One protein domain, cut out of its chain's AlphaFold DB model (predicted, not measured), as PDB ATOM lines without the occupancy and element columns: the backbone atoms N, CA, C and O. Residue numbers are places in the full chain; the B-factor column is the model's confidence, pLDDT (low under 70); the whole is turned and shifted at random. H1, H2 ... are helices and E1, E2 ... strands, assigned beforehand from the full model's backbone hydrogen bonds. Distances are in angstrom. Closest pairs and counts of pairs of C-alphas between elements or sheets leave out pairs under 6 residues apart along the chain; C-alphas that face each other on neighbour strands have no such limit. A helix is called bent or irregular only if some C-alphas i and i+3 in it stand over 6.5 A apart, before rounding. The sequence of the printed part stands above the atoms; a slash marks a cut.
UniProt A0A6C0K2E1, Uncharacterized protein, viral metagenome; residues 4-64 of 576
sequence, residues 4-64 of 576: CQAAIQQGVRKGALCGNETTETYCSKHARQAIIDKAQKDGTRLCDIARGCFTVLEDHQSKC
ATOM      1  N   CYS A   4      53.174  44.251  -2.256       85.06
ATOM      2  CA  CYS A   4      51.740  44.288  -2.024       85.06
ATOM      3  C   CYS A   4      50.971  44.518  -3.330       85.06
ATOM      4  O   CYS A   4      51.159  45.542  -3.997       85.06
ATOM      5  N   GLN A   5      50.036  43.609  -3.613       86.00
ATOM      6  CA  GLN A   5      49.254  43.580  -4.852       86.00
ATOM      7  C   GLN A   5      48.003  44.478  -4.830       86.00
ATOM      8  O   GLN A   5      47.242  44.515  -5.793       86.00
ATOM      9  N   ALA A   6      47.766  45.240  -3.758       85.50
ATOM     10  CA  ALA A   6      46.606  46.128  -3.689       85.50
ATOM     11  C   ALA A   6      46.775  47.355  -4.592       85.50
ATOM     12  O   ALA A   6      47.806  48.036  -4.547       85.50
ATOM     13  N   ALA A   7      45.726  47.684  -5.348       86.19
ATOM     14  CA  ALA A   7      45.652  48.911  -6.128       86.19
ATOM     15  C   ALA A   7      45.339  50.126  -5.237       86.19
ATOM     16  O   ALA A   7      44.450  50.102  -4.382       86.19
ATOM     17  N   ILE A   8      46.043  51.228  -5.475       82.56
ATOM     18  CA  ILE A   8      45.825  52.498  -4.781       82.56
ATOM     19  C   ILE A   8      44.480  53.087  -5.229       82.56
ATOM     20  O   ILE A   8      44.250  53.314  -6.417       82.56
ATOM     21  N   GLN A   9      43.587  53.380  -4.282       77.88
ATOM     22  CA  GLN A   9      42.220  53.825  -4.599       77.88
ATOM     23  C   GLN A   9      42.055  55.351  -4.728       77.88
ATOM     24  O   GLN A   9      41.044  55.813  -5.265       77.88
ATOM     25  N   GLN A  10      43.017  56.151  -4.252       74.50
ATOM     26  CA  GLN A  10      42.924  57.617  -4.187       74.50
ATOM     27  C   GLN A  10      44.271  58.303  -4.478       74.50
ATOM     28  O   GLN A  10      45.332  57.723  -4.263       74.50
ATOM     29  N   GLY A  11      44.225  59.562  -4.926       79.44
ATOM     30  CA  GLY A  11      45.410  60.386  -5.205       79.44
ATOM     31  C   GLY A  11      46.013  60.184  -6.601       79.44
ATOM     32  O   GLY A  11      45.454  59.491  -7.444       79.44
ATOM     33  N   VAL A  12      47.172  60.805  -6.841       77.62
ATOM     34  CA  VAL A  12      47.836  60.877  -8.165       77.62
ATOM     35  C   VAL A  12      48.250  59.499  -8.699       77.62
ATOM     36  O   VAL A  12      48.304  59.286  -9.901       77.62
ATOM     37  N   ARG A  13      48.498  58.538  -7.802       79.88
ATOM     38  CA  ARG A  13      48.863  57.152  -8.139       79.88
ATOM     39  C   ARG A  13      47.664  56.195  -8.166       79.88
ATOM     40  O   ARG A  13      47.857  54.988  -8.047       79.88
ATOM     41  N   LYS A  14      46.429  56.701  -8.263       84.25
ATOM     42  CA  LYS A  14      45.224  55.859  -8.310       84.25
ATOM     43  C   LYS A  14      45.327  54.835  -9.449       84.25
ATOM     44  O   LYS A  14      45.630  55.198 -10.577       84.25
ATOM     45  N   GLY A  15      45.070  53.566  -9.138       80.06
ATOM     46  CA  GLY A  15      45.185  52.440 -10.069       80.06
ATOM     47  C   GLY A  15      46.561  51.766 -10.096       80.06
ATOM     48  O   GLY A  15      46.648  50.621 -10.524       80.06
ATOM     49  N   ALA A  16      47.620  52.405  -9.585       86.12
ATOM     50  CA  ALA A  16      48.924  51.758  -9.448       86.12
ATOM     51  C   ALA A  16      48.954  50.804  -8.241       86.12
ATOM     52  O   ALA A  16      48.251  51.021  -7.251       86.12
ATOM     53  N   LEU A  17      49.810  49.781  -8.297       86.56
ATOM     54  CA  LEU A  17      50.045  48.880  -7.167       86.56
ATOM     55  C   LEU A  17      50.724  49.614  -6.004       86.56
ATOM     56  O   LEU A  17      51.542  50.522  -6.198       86.56
ATOM     57  N   CYS A  18      50.390  49.197  -4.784       83.94
ATOM     58  CA  CYS A  18      50.938  49.744  -3.550       83.94
ATOM     59  C   CYS A  18      52.470  49.712  -3.533       83.94
ATOM     60  O   CYS A  18      53.093  50.688  -3.114       83.94
ATOM     61  N   GLY A  19      53.062  48.588  -3.948       77.44
ATOM     62  CA  GLY A  19      54.515  48.417  -4.019       77.44
ATOM     63  C   GLY A  19      55.238  48.377  -2.666       77.44
ATOM     64  O   GLY A  19      56.459  48.439  -2.648       77.44
ATOM     65  N   ASN A  20      54.522  48.288  -1.536       80.62
ATOM     66  CA  ASN A  20      55.159  48.040  -0.237       80.62
ATOM     67  C   ASN A  20      55.616  46.582  -0.169       80.62
ATOM     68  O   ASN A  20      54.854  45.701  -0.564       80.62
ATOM     69  N   GLU A  21      56.803  46.339   0.376       78.69
ATOM     70  CA  GLU A  21      57.277  44.988   0.679       78.69
ATOM     71  C   GLU A  21      56.371  44.330   1.722       78.69
ATOM     72  O   GLU A  21      55.886  44.999   2.640       78.69
ATOM     73  N   THR A  22      56.078  43.048   1.522       76.75
ATOM     74  CA  THR A  22      55.268  42.250   2.442       76.75
ATOM     75  C   THR A  22      55.536  40.760   2.243       76.75
ATOM     76  O   THR A  22      55.863  40.325   1.140       76.75
ATOM     77  N   THR A  23      55.419  39.982   3.315       72.25
ATOM     78  CA  THR A  23      55.468  38.510   3.293       72.25
ATOM     79  C   THR A  23      54.156  37.875   2.821       72.25
ATOM     80  O   THR A  23      54.158  36.737   2.361       72.25
ATOM     81  N   GLU A  24      53.063  38.637   2.862       75.38
ATOM     82  CA  GLU A  24      51.707  38.243   2.479       75.38
ATOM     83  C   GLU A  24      51.304  38.842   1.117       75.38
ATOM     84  O   GLU A  24      51.963  39.734   0.584       75.38
ATOM     85  N   THR A  25      50.167  38.428   0.549       81.94
ATOM     86  CA  THR A  25      49.634  39.017  -0.705       81.94
ATOM     87  C   THR A  25      49.358  40.527  -0.577       81.94
ATOM     88  O   THR A  25      49.521  41.309  -1.524       81.94
ATOM     89  N   TYR A  26      48.959  40.964   0.622       85.56
ATOM     90  CA  TYR A  26      48.604  42.344   0.934       85.56
ATOM     91  C   TYR A  26      49.346  42.846   2.173       85.56
ATOM     92  O   TYR A  26      49.321  42.210   3.219       85.56
ATOM     93  N   CYS A  27      49.933  44.045   2.095       83.56
ATOM     94  CA  CYS A  27      50.544  44.672   3.267       83.56
ATOM     95  C   CYS A  27      49.488  45.051   4.321       83.56
ATOM     96  O   CYS A  27      48.318  45.269   4.001       83.56
ATOM     97  N   SER A  28      49.921  45.273   5.565       78.19
ATOM     98  CA  SER A  28      49.056  45.655   6.699       78.19
ATOM     99  C   SER A  28      48.156  46.880   6.451       78.19
ATOM    100  O   SER A  28      47.065  46.985   7.007       78.19
ATOM    101  N   LYS A  29      48.559  47.809   5.571       79.94
ATOM    102  CA  LYS A  29      47.726  48.964   5.172       79.94
ATOM    103  C   LYS A  29      46.558  48.585   4.255       79.94
ATOM    104  O   LYS A  29      45.583  49.328   4.176       79.94
ATOM    105  N   HIS A  30      46.650  47.440   3.589       85.62
ATOM    106  CA  HIS A  30      45.666  46.905   2.654       85.62
ATOM    107  C   HIS A  30      44.971  45.639   3.178       85.62
ATOM    108  O   HIS A  30      44.365  44.909   2.400       85.62
ATOM    109  N   ALA A  31      44.944  45.428   4.500       83.44
ATOM    110  CA  ALA A  31      44.220  44.323   5.143       83.44
ATOM    111  C   ALA A  31      42.733  44.241   4.732       83.44
ATOM    112  O   ALA A  31      42.165  43.161   4.622       83.44
ATOM    113  N   ARG A  32      42.088  45.379   4.426       86.12
ATOM    114  CA  ARG A  32      40.707  45.391   3.905       86.12
ATOM    115  C   ARG A  32      40.575  44.737   2.531       86.12
ATOM    116  O   ARG A  32      39.539  44.138   2.278       86.12
ATOM    117  N   GLN A  33      41.586  44.851   1.669       86.88
ATOM    118  CA  GLN A  33      41.580  44.196   0.359       86.88
ATOM    119  C   GLN A  33      41.702  42.678   0.522       86.88
ATOM    120  O   GLN A  33      40.943  41.948  -0.098       86.88
ATOM    121  N   ALA A  34      42.542  42.219   1.457       85.69
ATOM    122  CA  ALA A  34      42.623  40.803   1.820       85.69
ATOM    123  C   ALA A  34      41.263  40.242   2.275       85.69
ATOM    124  O   ALA A  34      40.871  39.151   1.872       85.69
ATOM    125  N   ILE A  35      40.513  41.012   3.072       86.50
ATOM    126  CA  ILE A  35      39.171  40.625   3.534       86.50
ATOM    127  C   ILE A  35      38.158  40.583   2.377       86.50
ATOM    128  O   ILE A  35      37.307  39.700   2.360       86.50
ATOM    129  N   ILE A  36      38.232  41.516   1.420       86.69
ATOM    130  CA  ILE A  36      37.349  41.536   0.239       86.69
ATOM    131  C   ILE A  36      37.565  40.283  -0.607       86.69
ATOM    132  O   ILE A  36      36.600  39.594  -0.929       86.69
ATOM    133  N   ASP A  37      38.817  39.977  -0.928       87.38
ATOM    134  CA  ASP A  37      39.162  38.841  -1.778       87.38
ATOM    135  C   ASP A  37      38.823  37.510  -1.100       87.38
ATOM    136  O   ASP A  37      38.297  36.601  -1.739       87.38
ATOM    137  N   LYS A  38      39.056  37.411   0.217       86.06
ATOM    138  CA  LYS A  38      38.638  36.248   1.002       86.06
ATOM    139  C   LYS A  38      37.118  36.072   0.976       86.06
ATOM    140  O   LYS A  38      36.643  34.986   0.673       86.06
ATOM    141  N   ALA A  39      36.355  37.141   1.205       86.00
ATOM    142  CA  ALA A  39      34.895  37.089   1.150       86.00
ATOM    143  C   ALA A  39      34.377  36.648  -0.234       86.00
ATOM    144  O   ALA A  39      33.424  35.878  -0.324       86.00
ATOM    145  N   GLN A  40      35.036  37.084  -1.316       87.06
ATOM    146  CA  GLN A  40      34.733  36.632  -2.677       87.06
ATOM    147  C   GLN A  40      35.049  35.147  -2.886       87.06
ATOM    148  O   GLN A  40      34.238  34.438  -3.475       87.06
ATOM    149  N   LYS A  41      36.198  34.675  -2.390       88.00
ATOM    150  CA  LYS A  41      36.610  33.268  -2.474       88.00
ATOM    151  C   LYS A  41      35.666  32.344  -1.702       88.00
ATOM    152  O   LYS A  41      35.305  31.286  -2.207       88.00
ATOM    153  N   ASP A  42      35.249  32.767  -0.514       85.12
ATOM    154  CA  ASP A  42      34.419  31.976   0.397       85.12
ATOM    155  C   ASP A  42      32.911  32.130   0.103       85.12
ATOM    156  O   ASP A  42      32.078  31.556   0.801       85.12
ATOM    157  N   GLY A  43      32.534  32.945  -0.892       85.62
ATOM    158  CA  GLY A  43      31.133  33.230  -1.221       85.62
ATOM    159  C   GLY A  43      30.366  33.960  -0.110       85.62
ATOM    160  O   GLY A  43      29.136  33.956  -0.102       85.62
ATOM    161  N   THR A  44      31.062  34.594   0.837       86.12
ATOM    162  CA  THR A  44      30.451  35.257   1.994       86.12
ATOM    163  C   THR A  44      30.186  36.734   1.721       86.12
ATOM    164  O   THR A  44      31.034  37.484   1.237       86.12
ATOM    165  N   ARG A  45      28.984  37.206   2.071       87.38
ATOM    166  CA  ARG A  45      28.623  38.624   1.949       87.38
ATOM    167  C   ARG A  45      28.890  39.353   3.260       87.38
ATOM    168  O   ARG A  45      28.324  39.012   4.289       87.38
ATOM    169  N   LEU A  46      29.715  40.397   3.223       88.50
ATOM    170  CA  LEU A  46      30.008  41.254   4.379       88.50
ATOM    171  C   LEU A  46      29.244  42.584   4.291       88.50
ATOM    172  O   LEU A  46      28.972  43.086   3.203       88.50
ATOM    173  N   CYS A  47      28.919  43.181   5.441       89.06
ATOM    174  CA  CYS A  47      28.051  44.361   5.517       89.06
ATOM    175  C   CYS A  47      28.576  45.644   4.833       89.06
ATOM    176  O   CYS A  47      27.975  46.128   3.879       89.06
ATOM    177  N   ASP A  48      29.593  46.303   5.398       85.94
ATOM    178  CA  ASP A  48      30.120  47.590   4.907       85.94
ATOM    179  C   ASP A  48      31.619  47.662   5.214       85.94
ATOM    180  O   ASP A  48      32.068  48.346   6.139       85.94
ATOM    181  N   ILE A  49      32.393  46.893   4.445       86.06
ATOM    182  CA  ILE A  49      33.851  46.758   4.578       86.06
ATOM    183  C   ILE A  49      34.526  48.136   4.482       86.06
ATOM    184  O   ILE A  49      35.432  48.447   5.258       86.06
ATOM    185  N   ALA A  50      34.039  48.999   3.581       81.31
ATOM    186  CA  ALA A  50      34.566  50.347   3.376       81.31
ATOM    187  C   ALA A  50      34.478  51.206   4.648       81.31
ATOM    188  O   ALA A  50      35.404  51.959   4.953       81.31
ATOM    189  N   ARG A  51      33.396  51.056   5.426       81.44
ATOM    190  CA  ARG A  51      33.206  51.729   6.721       81.44
ATOM    191  C   ARG A  51      33.611  50.882   7.935       81.44
ATOM    192  O   ARG A  51      33.331  51.279   9.064       81.44
ATOM    193  N   GLY A  52      34.282  49.746   7.728       84.12
ATOM    194  CA  GLY A  52      34.823  48.896   8.797       84.12
ATOM    195  C   GLY A  52      33.807  47.959   9.467       84.12
ATOM    196  O   GLY A  52      34.017  47.512  10.598       84.12
ATOM    197  N   CYS A  53      32.686  47.667   8.806       86.62
ATOM    198  CA  CYS A  53      31.721  46.673   9.260       86.62
ATOM    199  C   CYS A  53      31.892  45.360   8.489       86.62
ATOM    200  O   CYS A  53      31.489  45.248   7.333       86.62
ATOM    201  N   PHE A  54      32.446  44.363   9.172       87.50
ATOM    202  CA  PHE A  54      32.737  43.035   8.627       87.50
ATOM    203  C   PHE A  54      31.782  41.954   9.158       87.50
ATOM    204  O   PHE A  54      32.159  40.797   9.275       87.50
ATOM    205  N   THR A  55      30.565  42.333   9.553       86.56
ATOM    206  CA  THR A  55      29.531  41.362   9.938       86.56
ATOM    207  C   THR A  55      29.093  40.597   8.691       86.56
ATOM    208  O   THR A  55      28.810  41.234   7.668       86.56
ATOM    209  N   VAL A  56      29.057  39.266   8.783       86.75
ATOM    210  CA  VAL A  56      28.548  38.381   7.726       86.75
ATOM    211  C   VAL A  56      27.037  38.576   7.609       86.75
ATOM    212  O   VAL A  56      26.339  38.679   8.614       86.75
ATOM    213  N   LEU A  57      26.552  38.712   6.381       85.56
ATOM    214  CA  LEU A  57      25.152  38.915   6.051       85.56
ATOM    215  C   LEU A  57      24.532  37.608   5.572       85.56
ATOM    216  O   LEU A  57      25.129  36.897   4.768       85.56
ATOM    217  N   GLU A  58      23.296  37.367   5.988       83.69
ATOM    218  CA  GLU A  58      22.432  36.369   5.359       83.69
ATOM    219  C   GLU A  58      21.956  36.856   3.979       83.69
ATOM    220  O   GLU A  58      21.919  38.062   3.713       83.69
ATOM    221  N   ASP A  59      21.528  35.939   3.109       78.69
ATOM    222  CA  ASP A  59      21.169  36.241   1.712       78.69
ATOM    223  C   ASP A  59      20.148  37.376   1.569       78.69
ATOM    224  O   ASP A  59      20.266  38.245   0.697       78.69
ATOM    225  N   HIS A  60      19.176  37.416   2.480       78.69
ATOM    226  CA  HIS A  60      18.101  38.401   2.490       78.69
ATOM    227  C   HIS A  60      18.523  39.776   3.044       78.69
ATOM    228  O   HIS A  60      17.767  40.750   2.949       78.69
ATOM    229  N   GLN A  61      19.713  39.891   3.640       79.75
ATOM    230  CA  GLN A  61      20.182  41.111   4.286       79.75
ATOM    231  C   GLN A  61      21.019  41.965   3.323       79.75
ATOM    232  O   GLN A  61      21.904  41.500   2.606       79.75
ATOM    233  N   SER A  62      20.756  43.274   3.318       83.62
ATOM    234  CA  SER A  62      21.597  44.264   2.620       83.62
ATOM    235  C   SER A  62      22.615  44.932   3.547       83.62
ATOM    236  O   SER A  62      23.631  45.438   3.082       83.62
ATOM    237  N   LYS A  63      22.330  44.958   4.854       86.56
ATOM    238  CA  LYS A  63      23.171  45.494   5.931       86.56
ATOM    239  C   LYS A  63      22.859  44.742   7.216       86.56
ATOM    240  O   LYS A  63      21.710  44.354   7.415       86.56
ATOM    241  N   CYS A  64      23.833  44.644   8.116       86.62
ATOM    242  CA  CYS A  64      23.584  44.107   9.447       86.62
ATOM    243  C   CYS A  64      22.643  45.033  10.231       86.62
ATOM    244  O   CYS A  64      22.539  46.235   9.945       86.62
TER     245      CYS A  64
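Overview. This is residues 4 to 64 of the 576 residues of an uncharacterized protein of viral metagenome (UniProt A0A6C0K2E1). With little regular structure, a small hairpin, E1 and E2, forms one end, helix H1 runs from it through the middle, and a long looped stretch without named elements, residues 4 to 27, forms the other end. The printed part has 61 residues, with H1, E1, E2 in chain order; the sheet is antiparallel, and the class is mixed, with 23 residues in named elements. It is loose, with a radius of gyration of the C-alphas of 13.3 A, and spans 38 by 25 by 15 A.

Along the chain. E1 is residues 45 to 48, 9.6 A long; E2 is residues 53 to 57, 10.7 A, ending at C-alpha 57 (25.152, 38.915, 6.051). H1 is residues 28 to 41, 19.8 A, beginning at C-alpha 28 (49.056, 45.655, 6.699); it is irregular, with C-alphas 29 and 32 8.0 A apart.

Arrangement. The hairpin strands E1 and E2 are antiparallel at 146 degrees, with N 47 and O 55 3.0 A apart, within hydrogen-bond range. The closest C-alphas of H1 and E1, Ala 39 and Arg 45, are 6.5 A apart. H1 and E2 are near each other, with 5 pairs of C-alphas within 10 A. In H1, 8 of 10 O i to N i+4 pairs are within hydrogen-bond range.

Size, cuts and confidence. The farthest C-alphas, Glu 21 and His 60, are 39.8 A apart. The printed part has no cut, both links are tight, and no printed residue is under 70 in pLDDT.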